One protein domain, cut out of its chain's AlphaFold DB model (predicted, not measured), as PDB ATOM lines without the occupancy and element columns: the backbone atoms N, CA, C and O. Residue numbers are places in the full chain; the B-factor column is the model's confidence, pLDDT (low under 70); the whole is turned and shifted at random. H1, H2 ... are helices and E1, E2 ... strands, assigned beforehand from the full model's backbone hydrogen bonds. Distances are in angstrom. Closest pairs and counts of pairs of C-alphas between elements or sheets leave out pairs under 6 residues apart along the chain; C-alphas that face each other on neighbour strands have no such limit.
ATOM      1  N   ARG A   4      72.179  85.632  86.432       91.69
ATOM      2  CA  ARG A   4      72.190  86.755  85.481       91.69
ATOM      3  C   ARG A   4      71.249  87.876  85.926       91.69
ATOM      4  O   ARG A   4      71.679  89.019  86.027       91.69
ATOM      5  N   ASP A   5      69.998  87.537  86.225       93.69
ATOM      6  CA  ASP A   5      68.980  88.511  86.633       93.69
ATOM      7  C   ASP A   5      69.321  89.123  87.994       93.69
ATOM      8  O   ASP A   5      69.114  90.313  88.220       93.69
ATOM      9  N   ALA A   6      69.889  88.314  88.894       92.81
ATOM     10  CA  ALA A   6      70.356  88.764  90.198       92.81
ATOM     11  C   ALA A   6      71.471  89.813  90.067       92.81
ATOM     12  O   ALA A   6      71.392  90.863  90.699       92.81
ATOM     13  N   LYS A   7      72.463  89.566  89.201       90.94
ATOM     14  CA  LYS A   7      73.545  90.516  88.900       90.94
ATOM     15  C   LYS A   7      73.059  91.769  88.179       90.94
ATOM     16  O   LYS A   7      73.568  92.848  88.449       90.94
ATOM     17  N   ALA A   8      72.064  91.647  87.302       94.62
ATOM     18  CA  ALA A   8      71.459  92.809  86.655       94.62
ATOM     19  C   ALA A   8      70.784  93.743  87.676       94.62
ATOM     20  O   ALA A   8      70.858  94.959  87.542       94.62
ATOM     21  N   ARG A   9      70.156  93.179  88.717       95.62
ATOM     22  CA  ARG A   9      69.542  93.944  89.816       95.62
ATOM     23  C   ARG A   9      70.555  94.429  90.855       95.62
ATOM     24  O   ARG A   9      70.334  95.459  91.479       95.62
ATOM     25  N   CYS A  10      71.634  93.681  91.068       94.12
ATOM     26  CA  CYS A  10      72.683  93.991  92.031       94.12
ATOM     27  C   CYS A  10      74.065  93.733  91.397       94.12
ATOM     28  O   CYS A  10      74.580  92.613  91.480       94.12
ATOM     29  N   PRO A  11      74.685  94.749  90.764       93.12
ATOM     30  CA  PRO A  11      75.959  94.584  90.055       93.12
ATOM     31  C   PRO A  11      77.122  94.137  90.950       93.12
ATOM     32  O   PRO A  11      78.002  93.404  90.504       93.12
ATOM     33  N   HIS A  12      77.096  94.519  92.229       92.38
ATOM     34  CA  HIS A  12      78.105  94.158  93.231       92.38
ATOM     35  C   HIS A  12      77.826  92.815  93.935       92.38
ATOM     36  O   HIS A  12      78.416  92.528  94.976       92.38
ATOM     37  N   LEU A  13      76.921  91.982  93.402       91.94
ATOM     38  CA  LEU A  13      76.583  90.685  93.987       91.94
ATOM     39  C   LEU A  13      77.801  89.747  94.012       91.94
ATOM     40  O   LEU A  13      78.283  89.296  92.968       91.94
ATOM     41  N   MET A  14      78.244  89.398  95.219       89.62
ATOM     42  CA  MET A  14      79.274  88.384  95.434       89.62
ATOM     43  C   MET A  14      78.675  86.983  95.288       89.62
ATOM     44  O   MET A  14      77.661  86.662  95.903       89.62
ATOM     45  N   ILE A  15      79.314  86.144  94.472       88.00
ATOM     46  CA  ILE A  15      78.931  84.742  94.285       88.00
ATOM     47  C   ILE A  15      79.959  83.884  95.012       88.00
ATOM     48  O   ILE A  15      81.150  83.968  94.724       88.00
ATOM     49  N   VAL A  16      79.482  83.058  95.936       86.50
ATOM     50  CA  VAL A  16      80.305  82.161  96.749       86.50
ATOM     51  C   VAL A  16      80.091  80.721  96.261       86.50
ATOM     52  O   VAL A  16      78.945  80.364  95.968       86.50
ATOM     53  N   PRO A  17      81.149  79.899  96.124       84.88
ATOM     54  CA  PRO A  17      81.001  78.490  95.771       84.88
ATOM     55  C   PRO A  17      80.328  77.696  96.899       84.88
ATOM     56  O   PRO A  17      80.428  78.051  98.073       84.88
ATOM     57  N   TYR A  18      79.663  76.599  96.540       84.81
ATOM     58  CA  TYR A  18      79.059  75.694  97.515       84.81
ATOM     59  C   TYR A  18      80.129  74.943  98.312       84.81
ATOM     60  O   TYR A  18      81.117  74.482  97.741       84.81
ATOM     61  N   ASN A  19      79.895  74.781  99.612       84.56
ATOM     62  CA  ASN A  19      80.686  73.920 100.486       84.56
ATOM     63  C   ASN A  19      79.747  72.932 101.189       84.56
ATOM     64  O   ASN A  19      79.200  73.247 102.242       84.56
ATOM     65  N   PHE A  20      79.516  71.776 100.561       81.12
ATOM     66  CA  PHE A  20      78.552  70.786 101.047       81.12
ATOM     67  C   PHE A  20      78.962  70.175 102.388       81.12
ATOM     68  O   PHE A  20      78.105  70.057 103.258       81.12
ATOM     69  N   ASP A  21      80.254  69.901 102.581       83.31
ATOM     70  CA  ASP A  21      80.783  69.307 103.814       83.31
ATOM     71  C   ASP A  21      80.498  70.204 105.030       83.31
ATOM     72  O   ASP A  21      80.013  69.744 106.060       83.31
ATOM     73  N   ALA A  22      80.704  71.519 104.886       81.88
ATOM     74  CA  ALA A  22      80.399  72.472 105.953       81.88
ATOM     75  C   ALA A  22      78.890  72.573 106.247       81.88
ATOM     76  O   ALA A  22      78.499  72.828 107.385       81.88
ATOM     77  N   TYR A  23      78.029  72.402 105.238       82.94
ATOM     78  CA  TYR A  23      76.580  72.405 105.449       82.94
ATOM     79  C   TYR A  23      76.114  71.146 106.181       82.94
ATOM     80  O   TYR A  23      75.217  71.238 107.016       82.94
ATOM     81  N   GLU A  24      76.715  69.997 105.874       82.50
ATOM     82  CA  GLU A  24      76.441  68.723 106.542       82.50
ATOM     83  C   GLU A  24      76.879  68.768 108.009       82.50
ATOM     84  O   GLU A  24      76.065  68.499 108.888       82.50
ATOM     85  N   GLU A  25      78.089  69.261 108.296       84.62
ATOM     86  CA  GLU A  25      78.587  69.422 109.671       84.62
ATOM     87  C   GLU A  25      77.658  70.304 110.525       84.62
ATOM     88  O   GLU A  25      77.325  69.973 111.666       84.62
ATOM     89  N   VAL A  26      77.199  71.430 109.971       84.94
ATOM     90  CA  VAL A  26      76.271  72.333 110.667       84.94
ATOM     91  C   VAL A  26      74.893  71.694 110.843       84.94
ATOM     92  O   VAL A  26      74.273  71.869 111.894       84.94
ATOM     93  N   ALA A  27      74.407  70.945 109.849       83.50
ATOM     94  CA  ALA A  27      73.139  70.228 109.942       83.50
ATOM     95  C   ALA A  27      73.178  69.153 111.041       83.50
ATOM     96  O   ALA A  27      72.233  69.049 111.825       83.50
ATOM     97  N   ASP A  28      74.283  68.419 111.166       86.50
ATOM     98  CA  ASP A  28      74.472  67.411 112.213       86.50
ATOM     99  C   ASP A  28      74.491  68.040 113.608       86.50
ATOM    100  O   ASP A  28      73.817  67.560 114.523       86.50
ATOM    101  N   GLN A  29      75.194  69.164 113.782       86.25
ATOM    102  CA  GLN A  29      75.183  69.920 115.040       86.25
ATOM    103  C   GLN A  29      73.785  70.456 115.375       86.25
ATOM    104  O   GLN A  29      73.366  70.447 116.540       86.25
ATOM    105  N   PHE A  30      73.046  70.908 114.360       85.69
ATOM    106  CA  PHE A  30      71.674  71.376 114.501       85.69
ATOM    107  C   PHE A  30      70.749  70.256 114.997       85.69
ATOM    108  O   PHE A  30      70.148  70.397 116.065       85.69
ATOM    109  N   TYR A  31      70.679  69.126 114.290       85.69
ATOM    110  CA  TYR A  31      69.849  67.989 114.699       85.69
ATOM    111  C   TYR A  31      70.307  67.381 116.026       85.69
ATOM    112  O   TYR A  31      69.472  67.062 116.872       85.69
ATOM    113  N   GLY A  32      71.618  67.301 116.258       89.75
ATOM    114  CA  GLY A  32      72.188  66.856 117.527       89.75
ATOM    115  C   GLY A  32      71.778  67.740 118.705       89.75
ATOM    116  O   GLY A  32      71.621  67.240 119.814       89.75
ATOM    117  N   THR A  33      71.549  69.038 118.483       89.12
ATOM    118  CA  THR A  33      70.995  69.936 119.508       89.12
ATOM    119  C   THR A  33      69.503  69.678 119.709       89.12
ATOM    120  O   THR A  33      69.065  69.533 120.845       89.12
ATOM    121  N   LEU A  34      68.720  69.535 118.635       86.44
ATOM    122  CA  LEU A  34      67.278  69.270 118.739       86.44
ATOM    123  C   LEU A  34      66.957  67.971 119.493       86.44
ATOM    124  O   LEU A  34      66.071  67.962 120.346       86.44
ATOM    125  N   HIS A  35      67.703  66.898 119.221       87.69
ATOM    126  CA  HIS A  35      67.507  65.598 119.865       87.69
ATOM    127  C   HIS A  35      67.841  65.586 121.365       87.69
ATOM    128  O   HIS A  35      67.386  64.688 122.069       87.69
ATOM    129  N   LYS A  36      68.591  66.575 121.877       88.00
ATOM    130  CA  LYS A  36      68.824  66.731 123.325       88.00
ATOM    131  C   LYS A  36      67.592  67.254 124.059       88.00
ATOM    132  O   LYS A  36      67.406  66.916 125.221       88.00
ATOM    133  N   HIS A  37      66.782  68.078 123.393       83.38
ATOM    134  CA  HIS A  37      65.616  68.728 124.004       83.38
ATOM    135  C   HIS A  37      64.323  67.954 123.776       83.38
ATOM    136  O   HIS A  37      63.481  67.910 124.668       83.38
ATOM    137  N   CYS A  38      64.149  67.334 122.605       80.12
ATOM    138  CA  CYS A  38      62.926  66.603 122.281       80.12
ATOM    139  C   CYS A  38      63.215  65.217 121.697       80.12
ATOM    140  O   CYS A  38      64.037  65.051 120.795       80.12
ATOM    141  N   SER A  39      62.445  64.229 122.157       79.62
ATOM    142  CA  SER A  39      62.434  62.860 121.629       79.62
ATOM    143  C   SER A  39      61.818  62.795 120.223       79.62
ATOM    144  O   SER A  39      62.288  62.070 119.346       79.62
ATOM    145  N   LYS A  40      60.768  63.589 119.987       82.44
ATOM    146  CA  LYS A  40      59.974  63.610 118.754       82.44
ATOM    147  C   LYS A  40      60.393  64.759 117.844       82.44
ATOM    148  O   LYS A  40      59.840  65.860 117.904       82.44
ATOM    149  N   VAL A  41      61.343  64.471 116.961       82.81
ATOM    150  CA  VAL A  41      61.820  65.402 115.932       82.81
ATOM    151  C   VAL A  41      61.475  64.854 114.549       82.81
ATOM    152  O   VAL A  41      61.804  63.716 114.224       82.81
ATOM    153  N   GLN A  42      60.835  65.669 113.711       78.56
ATOM    154  CA  GLN A  42      60.594  65.355 112.302       78.56
ATOM    155  C   GLN A  42      61.420  66.280 111.410       78.56
ATOM    156  O   GLN A  42      61.129  67.471 111.277       78.56
ATOM    157  N   ALA A  43      62.421  65.698 110.754       77.69
ATOM    158  CA  ALA A  43      63.248  66.368 109.761       77.69
ATOM    159  C   ALA A  43      62.446  66.742 108.500       77.69
ATOM    160  O   ALA A  43      61.653  65.944 107.990       77.69
ATOM    161  N   LEU A  44      62.666  67.953 107.978       76.81
ATOM    162  CA  LEU A  44      62.112  68.415 106.698       76.81
ATOM    163  C   LEU A  44      63.203  68.684 105.659       76.81
ATOM    164  O   LEU A  44      63.071  68.278 104.506       76.81
ATOM    165  N   SER A  45      64.246  69.400 106.072       77.38
ATOM    166  CA  SER A  45      65.443  69.749 105.303       77.38
ATOM    167  C   SER A  45      66.613  69.914 106.267       77.38
ATOM    168  O   SER A  45      66.403  69.937 107.473       77.38
ATOM    169  N   CYS A  46      67.835  70.062 105.756       79.38
ATOM    170  CA  CYS A  46      69.043  70.194 106.581       79.38
ATOM    171  C   CYS A  46      68.985  71.316 107.638       79.38
ATOM    172  O   CYS A  46      69.656  71.222 108.657       79.38
ATOM    173  N   ASP A  47      68.172  72.348 107.417       80.50
ATOM    174  CA  ASP A  47      67.994  73.519 108.277       80.50
ATOM    175  C   ASP A  47      66.588  73.623 108.911       80.50
ATOM    176  O   ASP A  47      66.284  74.590 109.613       80.50
ATOM    177  N   GLU A  48      65.699  72.645 108.689       80.00
ATOM    178  CA  GLU A  48      64.305  72.723 109.142       80.00
ATOM    179  C   GLU A  48      63.808  71.434 109.802       80.00
ATOM    180  O   GLU A  48      63.938  70.330 109.260       80.00
ATOM    181  N   ALA A  49      63.140  71.588 110.948       82.06
ATOM    182  CA  ALA A  49      62.531  70.481 111.669       82.06
ATOM    183  C   ALA A  49      61.223  70.885 112.370       82.06
ATOM    184  O   ALA A  49      60.990  72.039 112.730       82.06
ATOM    185  N   PHE A  50      60.347  69.907 112.575       81.56
ATOM    186  CA  PHE A  50      59.235  70.009 113.516       81.56
ATOM    187  C   PHE A  50      59.616  69.325 114.822       81.56
ATOM    188  O   PHE A  50      60.194  68.237 114.794       81.56
ATOM    189  N   LEU A  51      59.254  69.938 115.946       83.88
ATOM    190  CA  LEU A  51      59.439  69.374 117.276       83.88
ATOM    191  C   LEU A  51      58.082  69.276 117.964       83.88
ATOM    192  O   LEU A  51      57.335  70.250 118.056       83.88
ATOM    193  N   ASP A  52      57.757  68.086 118.452       81.44
ATOM    194  CA  ASP A  52      56.606  67.914 119.331       81.44
ATOM    195  C   ASP A  52      57.048  68.201 120.771       81.44
ATOM    196  O   ASP A  52      57.732  67.389 121.391       81.44
ATOM    197  N   MET A  53      56.681  69.382 121.278       75.06
ATOM    198  CA  MET A  53      57.011  69.829 122.637       75.06
ATOM    199  C   MET A  53      55.927  69.438 123.649       75.06
ATOM    200  O   MET A  53      55.987  69.880 124.791       75.06
ATOM    201  N   THR A  54      54.951  68.603 123.269       72.38
ATOM    202  CA  THR A  54      53.851  68.197 124.162       72.38
ATOM    203  C   THR A  54      54.365  67.495 125.429       72.38
ATOM    204  O   THR A  54      53.812  67.677 126.506       72.38
ATOM    205  N   GLU A  55      55.457  66.734 125.339       66.25
ATOM    206  CA  GLU A  55      56.082  66.071 126.501       66.25
ATOM    207  C   GLU A  55      56.976  67.019 127.321       66.25
ATOM    208  O   GLU A  55      57.290  66.739 128.474       66.25
ATOM    209  N   CYS A  56      57.351  68.165 126.749       61.88
ATOM    210  CA  CYS A  56      58.205  69.182 127.364       61.88
ATOM    211  C   CYS A  56      57.394  70.338 127.986       61.88
ATOM    212  O   CYS A  56      57.980  71.319 128.435       61.88
ATOM    213  N   LEU A  57      56.057  70.226 128.023       59.31
ATOM    214  CA  LEU A  57      55.106  71.251 128.494       59.31
ATOM    215  C   LEU A  57      55.190  71.580 129.996       59.31
ATOM    216  O   LEU A  57      54.418  72.406 130.477       59.31
ATOM    217  N   HIS A  58      56.089  70.940 130.747       59.12
ATOM    218  CA  HIS A  58      56.356  71.322 132.133       59.12
ATOM    219  C   HIS A  58      56.958  72.738 132.232       59.12
ATOM    220  O   HIS A  58      56.708  73.423 133.221       59.12
ATOM    221  N   ASP A  59      57.665  73.183 131.185       63.47
ATOM    222  CA  ASP A  59      58.235  74.525 131.049       63.47
ATOM    223  C   ASP A  59      57.450  75.371 130.026       63.47
ATOM    224  O   ASP A  59      56.798  74.854 129.113       63.47
ATOM    225  N   ASN A  60      57.549  76.701 130.137       81.25
ATOM    226  CA  ASN A  60      56.985  77.630 129.156       81.25
ATOM    227  C   ASN A  60      57.588  77.359 127.753       81.25
ATOM    228  O   ASN A  60      58.812  77.442 127.589       81.25
ATOM    229  N   PRO A  61      56.773  77.071 126.715       80.00
ATOM    230  CA  PRO A  61      57.276  76.693 125.390       80.00
ATOM    231  C   PRO A  61      58.150  77.773 124.737       80.00
ATOM    232  O   PRO A  61      59.033  77.455 123.935       80.00
ATOM    233  N   GLU A  62      57.930  79.044 125.077       83.56
ATOM    234  CA  GLU A  62      58.758  80.152 124.600       83.56
ATOM    235  C   GLU A  62      60.175  80.122 125.183       83.56
ATOM    236  O   GLU A  62      61.140  80.367 124.454       83.56
ATOM    237  N   GLU A  63      60.316  79.776 126.462       87.00
ATOM    238  CA  GLU A  63      61.610  79.707 127.152       87.00
ATOM    239  C   GLU A  63      62.439  78.523 126.656       87.00
ATOM    240  O   GLU A  63      63.626  78.674 126.352       87.00
ATOM    241  N   VAL A  64      61.806  77.358 126.487       85.19
ATOM    242  CA  VAL A  64      62.446  76.170 125.898       85.19
ATOM    243  C   VAL A  64      62.935  76.484 124.487       85.19
ATOM    244  O   VAL A  64      64.084  76.213 124.135       85.19
ATOM    245  N   THR A  65      62.096  77.143 123.686       86.19
ATOM    246  CA  THR A  65      62.457  77.549 122.325       86.19
ATOM    247  C   THR A  65      63.616  78.549 122.315       86.19
ATOM    248  O   THR A  65      64.527  78.427 121.493       86.19
ATOM    249  N   GLN A  66      63.630  79.515 123.236       89.69
ATOM    250  CA  GLN A  66      64.728  80.474 123.372       89.69
ATOM    251  C   GLN A  66      66.043  79.782 123.753       89.69
ATOM    252  O   GLN A  66      67.099  80.111 123.198       89.69
ATOM    253  N   ARG A  67      65.986  78.800 124.658       89.62
ATOM    254  CA  ARG A  67      67.138  77.983 125.062       89.62
ATOM    255  C   ARG A  67      67.704  77.206 123.873       89.62
ATOM    256  O   ARG A  67      68.887  77.350 123.574       89.62
ATOM    257  N   ILE A  68      66.848  76.502 123.128       88.19
ATOM    258  CA  ILE A  68      67.228  75.764 121.911       88.19
ATOM    259  C   ILE A  68      67.910  76.692 120.899       88.19
ATOM    260  O   ILE A  68      68.981  76.376 120.385       88.19
ATOM    261  N   ARG A  69      67.328  77.866 120.624       88.38
ATOM    262  CA  ARG A  69      67.909  78.846 119.687       88.38
ATOM    263  C   ARG A  69      69.288  79.328 120.136       88.38
ATOM    264  O   ARG A  69      70.189  79.447 119.307       88.38
ATOM    265  N   SER A  70      69.451  79.583 121.430       91.12
ATOM    266  CA  SER A  70      70.724  80.026 122.006       91.12
ATOM    267  C   SER A  70      71.790  78.937 121.889       91.12
ATOM    268  O   SER A  70      72.903  79.209 121.448       91.12
ATOM    269  N   GLU A  71      71.451  77.686 122.200       90.88
ATOM    270  CA  GLU A  71      72.363  76.547 122.056       90.88
ATOM    271  C   GLU A  71      72.776  76.303 120.601       90.88
ATOM    272  O   GLU A  71      73.965  76.123 120.330       90.88
ATOM    273  N   ILE A  72      71.830  76.383 119.656       87.44
ATOM    274  CA  ILE A  72      72.123  76.295 118.217       87.44
ATOM    275  C   ILE A  72      73.120  77.384 117.817       87.44
ATOM    276  O   ILE A  72      74.095  77.090 117.123       87.44
ATOM    277  N   PHE A  73      72.935  78.618 118.291       88.19
ATOM    278  CA  PHE A  73      73.872  79.709 118.026       88.19
ATOM    279  C   PHE A  73      75.247  79.462 118.658       88.19
ATOM    280  O   PHE A  73      76.277  79.716 118.033       88.19
ATOM    281  N   HIS A  74      75.304  78.931 119.878       90.06
ATOM    282  CA  HIS A  74      76.574  78.624 120.529       90.06
ATOM    283  C   HIS A  74      77.356  77.525 119.804       90.06
ATOM    284  O   HIS A  74      78.572  77.698 119.640       90.06
ATOM    285  N   ALA A  75      76.672  76.472 119.345       86.44
ATOM    286  CA  ALA A  75      77.252  75.345 118.619       86.44
ATOM    287  C   ALA A  75      77.662  75.724 117.188       86.44
ATOM    288  O   ALA A  75      78.836  75.649 116.840       86.44
ATOM    289  N   THR A  76      76.711  76.211 116.389       83.56
ATOM    290  CA  THR A  76      76.887  76.398 114.938       83.56
ATOM    291  C   THR A  76      77.409  77.783 114.555       83.56
ATOM    292  O   THR A  76      77.862  77.989 113.433       83.56
ATOM    293  N   LYS A  77      77.338  78.759 115.473       86.19
ATOM    294  CA  LYS A  77      77.510  80.201 115.199       86.19
ATOM    295  C   LYS A  77      76.493  80.779 114.216       86.19
ATOM    296  O   LYS A  77      76.683  81.898 113.754       86.19
ATOM    297  N   CYS A  78      75.404  80.065 113.946       81.94
ATOM    298  CA  CYS A  78      74.330  80.516 113.080       81.94
ATOM    299  C   CYS A  78      73.061  80.804 113.884       81.94
ATOM    300  O   CYS A  78      72.774  80.147 114.886       81.94
ATOM    301  N   THR A  79      72.298  81.807 113.456       84.19
ATOM    302  CA  THR A  79      71.043  82.170 114.119       84.19
ATOM    303  C   THR A  79      69.903  81.246 113.693       84.19
ATOM    304  O   THR A  79      69.976  80.531 112.692       84.19
ATOM    305  N   ALA A  80      68.831  81.235 114.482       82.38
ATOM    306  CA  ALA A  80      67.675  80.384 114.258       82.38
ATOM    307  C   ALA A  80      66.387  81.157 114.529       82.38
ATOM    308  O   ALA A  80      66.299  81.886 115.520       82.38
ATOM    309  N   SER A  81      65.373  80.957 113.683       85.12
ATOM    310  CA  SER A  81      64.021  81.461 113.927       85.12
ATOM    311  C   SER A  81      63.105  80.328 114.380       85.12
ATOM    312  O   SER A  81      63.246  79.183 113.959       85.12
ATOM    313  N   ALA A  82      62.121  80.617 115.219       85.88
ATOM    314  CA  ALA A  82      61.191  79.581 115.662       85.88
ATOM    315  C   ALA A  82      59.750  80.082 115.703       85.88
ATOM    316  O   ALA A  82      59.475  81.225 116.054       85.88
ATOM    317  N   GLY A  83      58.821  79.218 115.313       85.38
ATOM    318  CA  GLY A  83      57.391  79.455 115.405       85.38
ATOM    319  C   GLY A  83      56.739  78.393 116.272       85.38
ATOM    320  O   GLY A  83      56.913  77.202 116.032       85.38
ATOM    321  N   ILE A  84      55.961  78.811 117.258       85.12
ATOM    322  CA  ILE A  84      55.313  77.928 118.227       85.12
ATOM    323  C   ILE A  84      53.800  78.064 118.037       85.12
ATOM    324  O   ILE A  84      53.286  79.182 118.006       85.12
ATOM    325  N   ALA A  85      53.083  76.949 117.869       81.81
ATOM    326  CA  ALA A  85      51.622  76.949 117.770       81.81
ATOM    327  C   ALA A  85      51.021  75.574 118.131       81.81
ATOM    328  O   ALA A  85      51.730  74.616 118.403       81.81
ATOM    329  N   GLU A  86      49.697  75.435 118.075       72.31
ATOM    330  CA  GLU A  86      49.024  74.137 118.274       72.31
ATOM    331  C   GLU A  86      48.975  73.246 117.026       72.31
ATOM    332  O   GLU A  86      48.529  72.104 117.073       72.31
ATOM    333  N   ASN A  87      49.382  73.754 115.861       70.56
ATOM    334  CA  ASN A  87      49.415  72.938 114.654       70.56
ATOM    335  C   ASN A  87      50.602  73.273 113.748       70.56
ATOM    336  O   ASN A  87      51.143  74.381 113.761       70.56
ATOM    337  N   MET A  88      50.970  72.305 112.903       72.81
ATOM    338  CA  MET A  88      52.123  72.421 112.005       72.81
ATOM    339  C   MET A  88      52.016  73.613 111.037       72.81
ATOM    340  O   MET A  88      53.025  74.211 110.657       72.81
ATOM    341  N   LEU A  89      50.799  73.953 110.599       72.50
ATOM    342  CA  LEU A  89      50.569  75.036 109.639       72.50
ATOM    343  C   LEU A  89      50.762  76.416 110.272       72.50
ATOM    344  O   LEU A  89      51.452  77.259 109.702       72.50
ATOM    345  N   LEU A  90      50.178  76.634 111.447       73.31
ATOM    346  CA  LEU A  90      50.288  77.853 112.238       73.31
ATOM    347  C   LEU A  90      51.722  78.047 112.705       73.31
ATOM    348  O   LEU A  90      52.247  79.140 112.552       73.31
ATOM    349  N   ALA A  91      52.397  76.992 113.152       74.62
ATOM    350  CA  ALA A  91      53.786  77.085 113.577       74.62
ATOM    351  C   ALA A  91      54.722  77.453 112.402       74.62
ATOM    352  O   ALA A  91      55.612  78.298 112.537       74.62
ATOM    353  N   ARG A  92      54.460  76.944 111.186       76.31
ATOM    354  CA  ARG A  92      55.157  77.399 109.963       76.31
ATOM    355  C   ARG A  92      54.864  78.857 109.601       76.31
ATOM    356  O   ARG A  92      55.744  79.532 109.064       76.31
ATOM    357  N   LEU A  93      53.650  79.345 109.848       76.06
ATOM    358  CA  LEU A  93      53.304  80.752 109.629       76.06
ATOM    359  C   LEU A  93      53.952  81.662 110.674       76.06
ATOM    360  O   LEU A  93      54.560  82.658 110.289       76.06
ATOM    361  N   ALA A  94      53.911  81.278 111.949       77.44
ATOM    362  CA  ALA A  94      54.590  81.951 113.051       77.44
ATOM    363  C   ALA A  94      56.083  82.113 112.751       77.44
ATOM    364  O   ALA A  94      56.637  83.203 112.833       77.44
ATOM    365  N   THR A  95      56.710  81.043 112.262       78.88
ATOM    366  CA  THR A  95      58.112  81.047 111.841       78.88
ATOM    367  C   THR A  95      58.398  82.097 110.766       78.88
ATOM    368  O   THR A  95      59.466  82.696 110.758       78.88
ATOM    369  N   ARG A  96      57.479  82.320 109.817       77.56
ATOM    370  CA  ARG A  96      57.679  83.312 108.749       77.56
ATOM    371  C   ARG A  96      57.706  84.732 109.310       77.56
ATOM    372  O   ARG A  96      58.504  85.529 108.829       77.56
ATOM    373  N   SER A  97      56.857  85.017 110.291       77.44
ATOM    374  CA  SER A  97      56.847  86.296 111.003       77.44
ATOM    375  C   SER A  97      58.022  86.445 111.972       77.44
ATOM    376  O   SER A  97      58.503  87.551 112.173       77.44
ATOM    377  N   ALA A  98      58.531  85.340 112.521       81.50
ATOM    378  CA  ALA A  98      59.676  85.306 113.432       81.50
ATOM    379  C   ALA A  98      61.043  85.518 112.749       81.50
ATOM    380  O   ALA A  98      62.082  85.471 113.407       81.50
ATOM    381  N   LYS A  99      61.088  85.670 111.421       80.69
ATOM    382  CA  LYS A  99      62.335  85.915 110.683       80.69
ATOM    383  C   LYS A  99      62.608  87.419 110.568       80.69
ATOM    384  O   LYS A  99      61.681  88.139 110.195       80.69
ATOM    385  N   PRO A 100      63.868  87.876 110.712       84.56
ATOM    386  CA  PRO A 100      65.090  87.127 111.066       84.56
ATOM    387  C   PRO A 100      65.303  86.988 112.591       84.56
ATOM    388  O   PRO A 100      64.768  87.788 113.346       84.56
ATOM    389  N   ASN A 101      66.056  85.959 113.020       83.69
ATOM    390  CA  ASN A 101      66.492  85.676 114.405       83.69
ATOM    391  C   ASN A 101      65.490  86.032 115.531       83.69
ATOM    392  O   ASN A 101      65.845  86.565 116.585       83.69
ATOM    393  N   GLY A 102      64.218  85.711 115.329       84.00
ATOM    394  CA  GLY A 102      63.161  85.882 116.316       84.00
ATOM    395  C   GLY A 102      62.466  84.571 116.657       84.00
ATOM    396  O   GLY A 102      62.690  83.522 116.046       84.00
ATOM    397  N   GLN A 103      61.568  84.653 117.629       85.69
ATOM    398  CA  GLN A 103      60.583  83.616 117.893       85.69
ATOM    399  C   GLN A 103      59.189  84.224 117.938       85.69
ATOM    400  O   GLN A 103      59.031  85.403 118.242       85.69
ATOM    401  N   CYS A 104      58.186  83.427 117.595       83.69
ATOM    402  CA  CYS A 104      56.798  83.855 117.575       83.69
ATOM    403  C   CYS A 104      55.911  82.744 118.119       83.69
ATOM    404  O   CYS A 104      55.912  81.635 117.579       83.69
ATOM    405  N   PHE A 105      55.143  83.057 119.157       84.19
ATOM    406  CA  PHE A 105      54.132  82.172 119.710       84.19
ATOM    407  C   PHE A 105      52.746  82.602 119.240       84.19
ATOM    408  O   PHE A 105      52.375  83.773 119.327       84.19
ATOM    409  N   ILE A 106      51.985  81.650 118.706       78.38
ATOM    410  CA  ILE A 106      50.572  81.830 118.389       78.38
ATOM    411  C   ILE A 106      49.780  81.053 119.445       78.38
ATOM    412  O   ILE A 106      49.686  79.825 119.334       78.38
ATOM    413  N   PRO A 107      49.215  81.742 120.456       73.81
ATOM    414  CA  PRO A 107      48.347  81.106 121.433       73.81
ATOM    415  C   PRO A 107      47.056  80.657 120.752       73.81
ATOM    416  O   PRO A 107      46.629  81.220 119.739       73.81
ATOM    417  N   SER A 108      46.401  79.656 121.325       68.25
ATOM    418  CA  SER A 108      45.196  79.098 120.710       68.25
ATOM    419  C   SER A 108      43.894  79.801 121.053       68.25
ATOM    420  O   SER A 108      42.828  79.478 120.520       68.25
ATOM    421  N   GLU A 109      43.965  80.813 121.913       60.03
ATOM    422  CA  GLU A 109      42.799  81.602 122.265       60.03
ATOM    423  C   GLU A 109      42.271  82.438 121.085       60.03
ATOM    424  O   GLU A 109      42.940  82.698 120.080       60.03
ATOM    425  N   LYS A 110      40.999  82.836 121.185       44.12
ATOM    426  CA  LYS A 110      40.164  83.448 120.130       44.12
ATOM    427  C   LYS A 110      40.587  84.868 119.695       44.12
ATOM    428  O   LYS A 110      39.771  85.602 119.144       44.12
ATOM    429  N   GLY A 111      41.845  85.254 119.887       41.22
ATOM    430  CA  GLY A 111      42.391  86.523 119.412       41.22
ATOM    431  C   GLY A 111      42.577  86.534 117.894       41.22
ATOM    432  O   GLY A 111      42.968  85.530 117.285       41.22
ATOM    433  N   HIS A 112      42.259  87.666 117.273       46.12
ATOM    434  CA  HIS A 112      42.424  87.932 115.847       46.12
ATOM    435  C   HIS A 112      43.845  87.565 115.371       46.12
ATOM    436  O   HIS A 112      44.849  88.083 115.858       46.12
ATOM    437  N   LEU A 113      43.935  86.657 114.391       46.81
ATOM    438  CA  LEU A 113      45.210  86.220 113.797       46.81
ATOM    439  C   LEU A 113      45.944  87.373 113.079       46.81
ATOM    440  O   LEU A 113      47.120  87.245 112.770       46.81
ATOM    441  N   SER A 114      45.236  88.470 112.781       47.53
ATOM    442  CA  SER A 114      45.793  89.684 112.176       47.53
ATOM    443  C   SER A 114      46.713  90.453 113.122       47.53
ATOM    444  O   SER A 114      47.641  91.111 112.652       47.53
ATOM    445  N   ASP A 115      46.476  90.343 114.430       46.44
ATOM    446  CA  ASP A 115      47.117  91.198 115.433       46.44
ATOM    447  C   ASP A 115      48.261  90.454 116.132       46.44
ATOM    448  O   ASP A 115      49.255  91.045 116.552       46.44
ATOM    449  N   THR A 116      48.173  89.123 116.178       51.16
ATOM    450  CA  THR A 116      49.227  88.259 116.707       51.16
ATOM    451  C   THR A 116      50.341  88.098 115.667       51.16
ATOM    452  O   THR A 116      50.152  87.563 114.575       51.16
ATOM    453  N   CYS A 117      51.540  88.586 116.001       52.50
ATOM    454  CA  CYS A 117      52.772  88.368 115.234       52.50
ATOM    455  C   CYS A 117      52.807  88.981 113.813       52.50
ATOM    456  O   CYS A 117      53.522  88.504 112.927       52.50
ATOM    457  N   GLY A 118      52.034  90.048 113.569       51.06
ATOM    458  CA  GLY A 118      52.107  90.831 112.327       51.06
ATOM    459  C   GLY A 118      51.741  90.044 111.064       51.06
ATOM    460  O   GLY A 118      52.201  90.371 109.964       51.06
ATOM    461  N   ILE A 119      50.938  88.986 111.207       53.69
ATOM    462  CA  ILE A 119      50.486  88.152 110.097       53.69
ATOM    463  C   ILE A 119      49.466  88.953 109.276       53.69
ATOM    464  O   ILE A 119      48.255  88.857 109.471       53.69
ATOM    465  N   ARG A 120      49.946  89.755 108.319       46.66
ATOM    466  CA  ARG A 120      49.051  90.444 107.381       46.66
ATOM    467  C   ARG A 120      48.355  89.409 106.491       46.66
ATOM    468  O   ARG A 120      49.049  88.572 105.895       46.66
ATOM    469  N   GLN A 268      47.672  68.419 120.665       39.75
ATOM    470  CA  GLN A 268      49.141  68.484 120.552       39.75
ATOM    471  C   GLN A 268      49.623  69.936 120.440       39.75
ATOM    472  O   GLN A 268      49.136  70.686 119.596       39.75
ATOM    473  N   VAL A 269      50.607  70.317 121.259       45.69
ATOM    474  CA  VAL A 269      51.340  71.583 121.121       45.69
ATOM    475  C   VAL A 269      52.546  71.311 120.228       45.69
ATOM    476  O   VAL A 269      53.437  70.537 120.569       45.69
ATOM    477  N   LEU A 270      52.553  71.919 119.045       49.19
ATOM    478  CA  LEU A 270      53.491  71.613 117.973       49.19
ATOM    479  C   LEU A 270      54.424  72.801 117.733       49.19
ATOM    480  O   LEU A 270      54.040  73.832 117.177       49.19
ATOM    481  N   ALA A 271      55.686  72.645 118.106       44.50
ATOM    482  CA  ALA A 271      56.707  73.639 117.834       44.50
ATOM    483  C   ALA A 271      57.316  73.414 116.451       44.50
ATOM    484  O   ALA A 271      57.601  72.294 116.022       44.50
ATOM    485  N   VAL A 272      57.567  74.501 115.739       48.25
ATOM    486  CA  VAL A 272      58.389  74.500 114.531       48.25
ATOM    487  C   VAL A 272      59.628  75.302 114.825       48.25
ATOM    488  O   VAL A 272      59.590  76.531 114.841       48.25
ATOM    489  N   ALA A 273      60.747  74.616 115.008       44.41
ATOM    490  CA  ALA A 273      62.038  75.275 114.957       44.41
ATOM    491  C   ALA A 273      62.522  75.256 113.504       44.41
ATOM    492  O   ALA A 273      62.787  74.203 112.924       44.41
ATOM    493  N   ARG A 274      62.631  76.433 112.890       49.00
ATOM    494  CA  ARG A 274      63.198  76.571 111.551       49.00
ATOM    495  C   ARG A 274      64.472  77.377 111.660       49.00
ATOM    496  O   ARG A 274      64.439  78.609 111.683       49.00
ATOM    497  N   VAL A 275      65.602  76.694 111.689       47.25
ATOM    498  CA  VAL A 275      66.872  77.401 111.662       47.25
ATOM    499  C   VAL A 275      66.957  78.152 110.347       47.25
ATOM    500  O   VAL A 275      66.592  77.668 109.281       47.25
ATOM    501  N   VAL A 276      67.324  79.419 110.447       45.09
ATOM    502  CA  VAL A 276      67.554  80.253 109.283       45.09
ATOM    503  C   VAL A 276      68.964  80.723 109.450       45.09
ATOM    504  O   VAL A 276      69.203  81.642 110.222       45.09
ATOM    505  N   LEU A 277      69.871  80.083 108.724       34.72
ATOM    506  CA  LEU A 277      71.259  80.499 108.656       34.72
ATOM    507  C   LEU A 277      71.298  81.936 108.121       34.72
ATOM    508  O   LEU A 277      71.240  82.175 106.913       34.72
ATOM    509  N   ARG A 278      71.334  82.915 109.021       36.88
ATOM    510  CA  ARG A 278      71.695  84.281 108.674       36.88
ATOM    511  C   ARG A 278      72.466  84.910 109.820       36.88
ATOM    512  O   ARG A 278      71.973  85.003 110.937       36.88
ATOM    513  N   ASP A 279      73.691  85.308 109.522       35.19
ATOM    514  CA  ASP A 279      74.493  86.152 110.397       35.19
ATOM    515  C   ASP A 279      73.785  87.505 110.578       35.19
ATOM    516  O   ASP A 279      73.522  88.197 109.593       35.19
ATOM    517  N   ASP A 280      73.486  87.877 111.824       33.84
ATOM    518  CA  ASP A 280      72.941  89.198 112.182       33.84
ATOM    519  C   ASP A 280      74.018  90.294 112.252       33.84
ATOM    520  O   ASP A 280      73.718  91.462 112.496       33.84
ATOM    521  N   ASP A 281      75.286  89.964 112.012       34.28
ATOM    522  CA  ASP A 281      76.342  90.968 111.984       34.28
ATOM    523  C   ASP A 281      76.370  91.665 110.609       34.28
ATOM    524  O   ASP A 281      77.226  91.389 109.764       34.28
ATOM    525  N   GLU A 282      75.500  92.666 110.421       36.81
ATOM    526  CA  GLU A 282      75.538  93.637 109.304       36.81
ATOM    527  C   GLU A 282      76.898  94.368 109.160       36.81
ATOM    528  O   GLU A 282      77.106  95.135 108.224       36.81
ATOM    529  N   LYS A 283      77.869  94.111 110.050       31.22
ATOM    530  CA  LYS A 283      79.212  94.712 110.043       31.22
ATOM    531  C   LYS A 283      80.383  93.738 109.852       31.22
ATOM    532  O   LYS A 283      81.522  94.201 109.857       31.22
ATOM    533  N   LYS A 284      80.181  92.421 109.688       37.66
ATOM    534  CA  LYS A 284      81.317  91.462 109.643       37.66
ATOM    535  C   LYS A 284      81.313  90.408 108.517       37.66
ATOM    536  O   LYS A 284      81.734  89.279 108.768       37.66
ATOM    537  N   PRO A 285      80.955  90.715 107.256       34.50
ATOM    538  CA  PRO A 285      80.920  89.683 106.214       34.50
ATOM    539  C   PRO A 285      82.307  89.216 105.723       34.50
ATOM    540  O   PRO A 285      82.407  88.169 105.092       34.50
ATOM    541  N   PHE A 286      83.392  89.959 105.979       32.12
ATOM    542  CA  PHE A 286      84.627  89.785 105.199       32.12
ATOM    543  C   PHE A 286      85.662  88.804 105.788       32.12
ATOM    544  O   PHE A 286      86.315  88.071 105.048       32.12
ATOM    545  N   TRP A 287      85.817  88.735 107.114       33.66
ATOM    546  CA  TRP A 287      86.987  88.071 107.720       33.66
ATOM    547  C   TRP A 287      86.759  86.593 108.074       33.66
ATOM    548  O   TRP A 287      87.710  85.812 108.080       33.66
ATOM    549  N   ARG A 288      85.503  86.175 108.294       39.41
ATOM    550  CA  ARG A 288      85.178  84.797 108.704       39.41
ATOM    551  C   ARG A 288      85.079  83.821 107.531       39.41
ATOM    552  O   ARG A 288      85.527  82.686 107.646       39.41
ATOM    553  N   TYR A 289      84.614  84.281 106.366       41.91
ATOM    554  CA  TYR A 289      84.714  83.503 105.123       41.91
ATOM    555  C   TYR A 289      86.176  83.268 104.722       41.91
ATOM    556  O   TYR A 289      86.515  82.181 104.264       41.91
ATOM    557  N   ALA A 290      87.065  84.237 104.968       40.84
ATOM    558  CA  ALA A 290      88.501  84.051 104.784       40.84
ATOM    559  C   ALA A 290      89.094  83.030 105.775       40.84
ATOM    560  O   ALA A 290      90.004  82.301 105.403       40.84
ATOM    561  N   GLU A 291      88.583  82.926 107.006       42.72
ATOM    562  CA  GLU A 291      88.975  81.877 107.962       42.72
ATOM    563  C   GLU A 291      88.473  80.484 107.568       42.72
ATOM    564  O   GLU A 291      89.240  79.525 107.630       42.72
ATOM    565  N   ILE A 292      87.226  80.368 107.107       45.38
ATOM    566  CA  ILE A 292      86.661  79.109 106.596       45.38
ATOM    567  C   ILE A 292      87.437  78.656 105.346       45.38
ATOM    568  O   ILE A 292      87.818  77.492 105.250       45.38
ATOM    569  N   LEU A 293      87.782  79.583 104.442       44.56
ATOM    570  CA  LEU A 293      88.638  79.320 103.276       44.56
ATOM    571  C   LEU A 293      90.109  79.029 103.643       44.56
ATOM    572  O   LEU A 293      90.802  78.317 102.918       44.56
ATOM    573  N   LYS A 294      90.616  79.569 104.759       43.22
ATOM    574  CA  LYS A 294      91.953  79.239 105.286       43.22
ATOM    575  C   LYS A 294      91.983  77.851 105.927       43.22
ATOM    576  O   LYS A 294      92.990  77.162 105.787       43.22
ATOM    577  N   ARG A 295      90.895  77.419 106.577       46.81
ATOM    578  CA  ARG A 295      90.756  76.058 107.126       46.81
ATOM    579  C   ARG A 295      90.678  75.001 106.024       46.81
ATOM    580  O   ARG A 295      91.343  73.983 106.146       46.81
ATOM    581  N   THR A 296      89.998  75.273 104.909       45.06
ATOM    582  CA  THR A 296      89.922  74.340 103.765       45.06
ATOM    583  C   THR A 296      91.203  74.243 102.927       45.06
ATOM    584  O   THR A 296      91.346  73.298 102.158       45.06
ATOM    585  N   ARG A 297      92.172  75.162 103.079       37.56
ATOM    586  CA  ARG A 297      93.512  75.023 102.465       37.56
ATOM    587  C   ARG A 297      94.466  74.120 103.247       37.56
ATOM    588  O   ARG A 297      95.442  73.658 102.662       37.56
ATOM    589  N   LYS A 298      94.212  73.849 104.530       40.97
ATOM    590  CA  LYS A 298      94.955  72.827 105.277       40.97
ATOM    591  C   LYS A 298      94.245  71.486 105.116       40.97
ATOM    592  O   LYS A 298      93.509  71.050 105.991       40.97
TER     593      LYS A 298
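Overview. This is residues 4 to 120 and 268 to 298 of the 303 residues of the protein "DNA repair protein REV1" of Zea mays (UniProt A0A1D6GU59). One sheet of five strands forms the core, with H2 and H3 packed along one face and the slanting H4 covering part of the other. Two small helices, H1 and H5, lie away from this body, and residues 8 to 14 and 281 to 288 stick out. The 148 printed residues hold H1 H2 E1 E2 H3 E3 H4 E4 E5 H5 in that order, class mixed, helices and strands; the mixed sheet runs E1 E2 E5 E3 E4. The whole is only just compact, close to loose, with a radius of gyration of the C-alphas of 17.4 A and spans of 52 by 36 by 25 A.

Along the chain. Find C-alpha 4 at (72.190, 86.755, 85.481), where H1, residues 4 to 9, begins. H2, residues 20 to 37, starts at C-alpha 20 (78.552, 70.786, 101.047) and runs 26.4 A. Then come E1, residues 41 to 45, and E2, residues 48 to 52. H3, residues 61 to 76, is 22.2 A long, and E3, residues 80 to 85, 16.8 A. H4 is residues 88 to 97, E4 103 to 105, and E5, 270 to 275, is 15.9 A long. H5, residues 287 to 297, ends at (93.512, 75.023, 102.465).

Arrangement. Begin at the sheet. E1 and E2 are an antiparallel hairpin, with N 42 and O 50 at 2.9 A. E2 and E5 are antiparallel, with N 51 and O 271 at 2.9 A, as are E5 and E3, with N 83 and O 272 at 2.8 A. E3 and E4 are parallel, with N 84 and O 104 at 2.8 A. There are three layers, helices on both faces: H2 and H3 on one, H4 on the opposite face. H2 lies over E2, along the strands, at a height of 9.7 A over the sheet. H3 runs along the strands over E3 at a height of 9.0 A. H2 and H3 touch, closest at the C-alphas of Val 26 and Thr 76, 5.9 A. H4 is slantwise to the strands, at 46 degrees to E3 on the local plane and a height of 6.7 A. E2, H3, E3 form a split strand-helix-strand unit, two strands running the same way with E5 between them, right-handed in its crossover; in the unit E3, H4, E4 the strands are neighbours and the crossover is left-handed. H1 and H5 are not on the sheet. Every O i to N i+4 pair is within hydrogen-bond range in H1, H3, H4 and H5, and 12 of 14 in H2.

Size, cuts and confidence. The C-alphas farthest apart, those of Lys 110 and Lys 298, are 57.8 A apart. Residues 121 to 267 are not printed, and C-alphas 120 and 268 are 25.6 A apart across the cut. The link from E5 to H5 is long. Look for pLDDT under 70 at residues 55 to 59, 108 to 120 and 268 to 298.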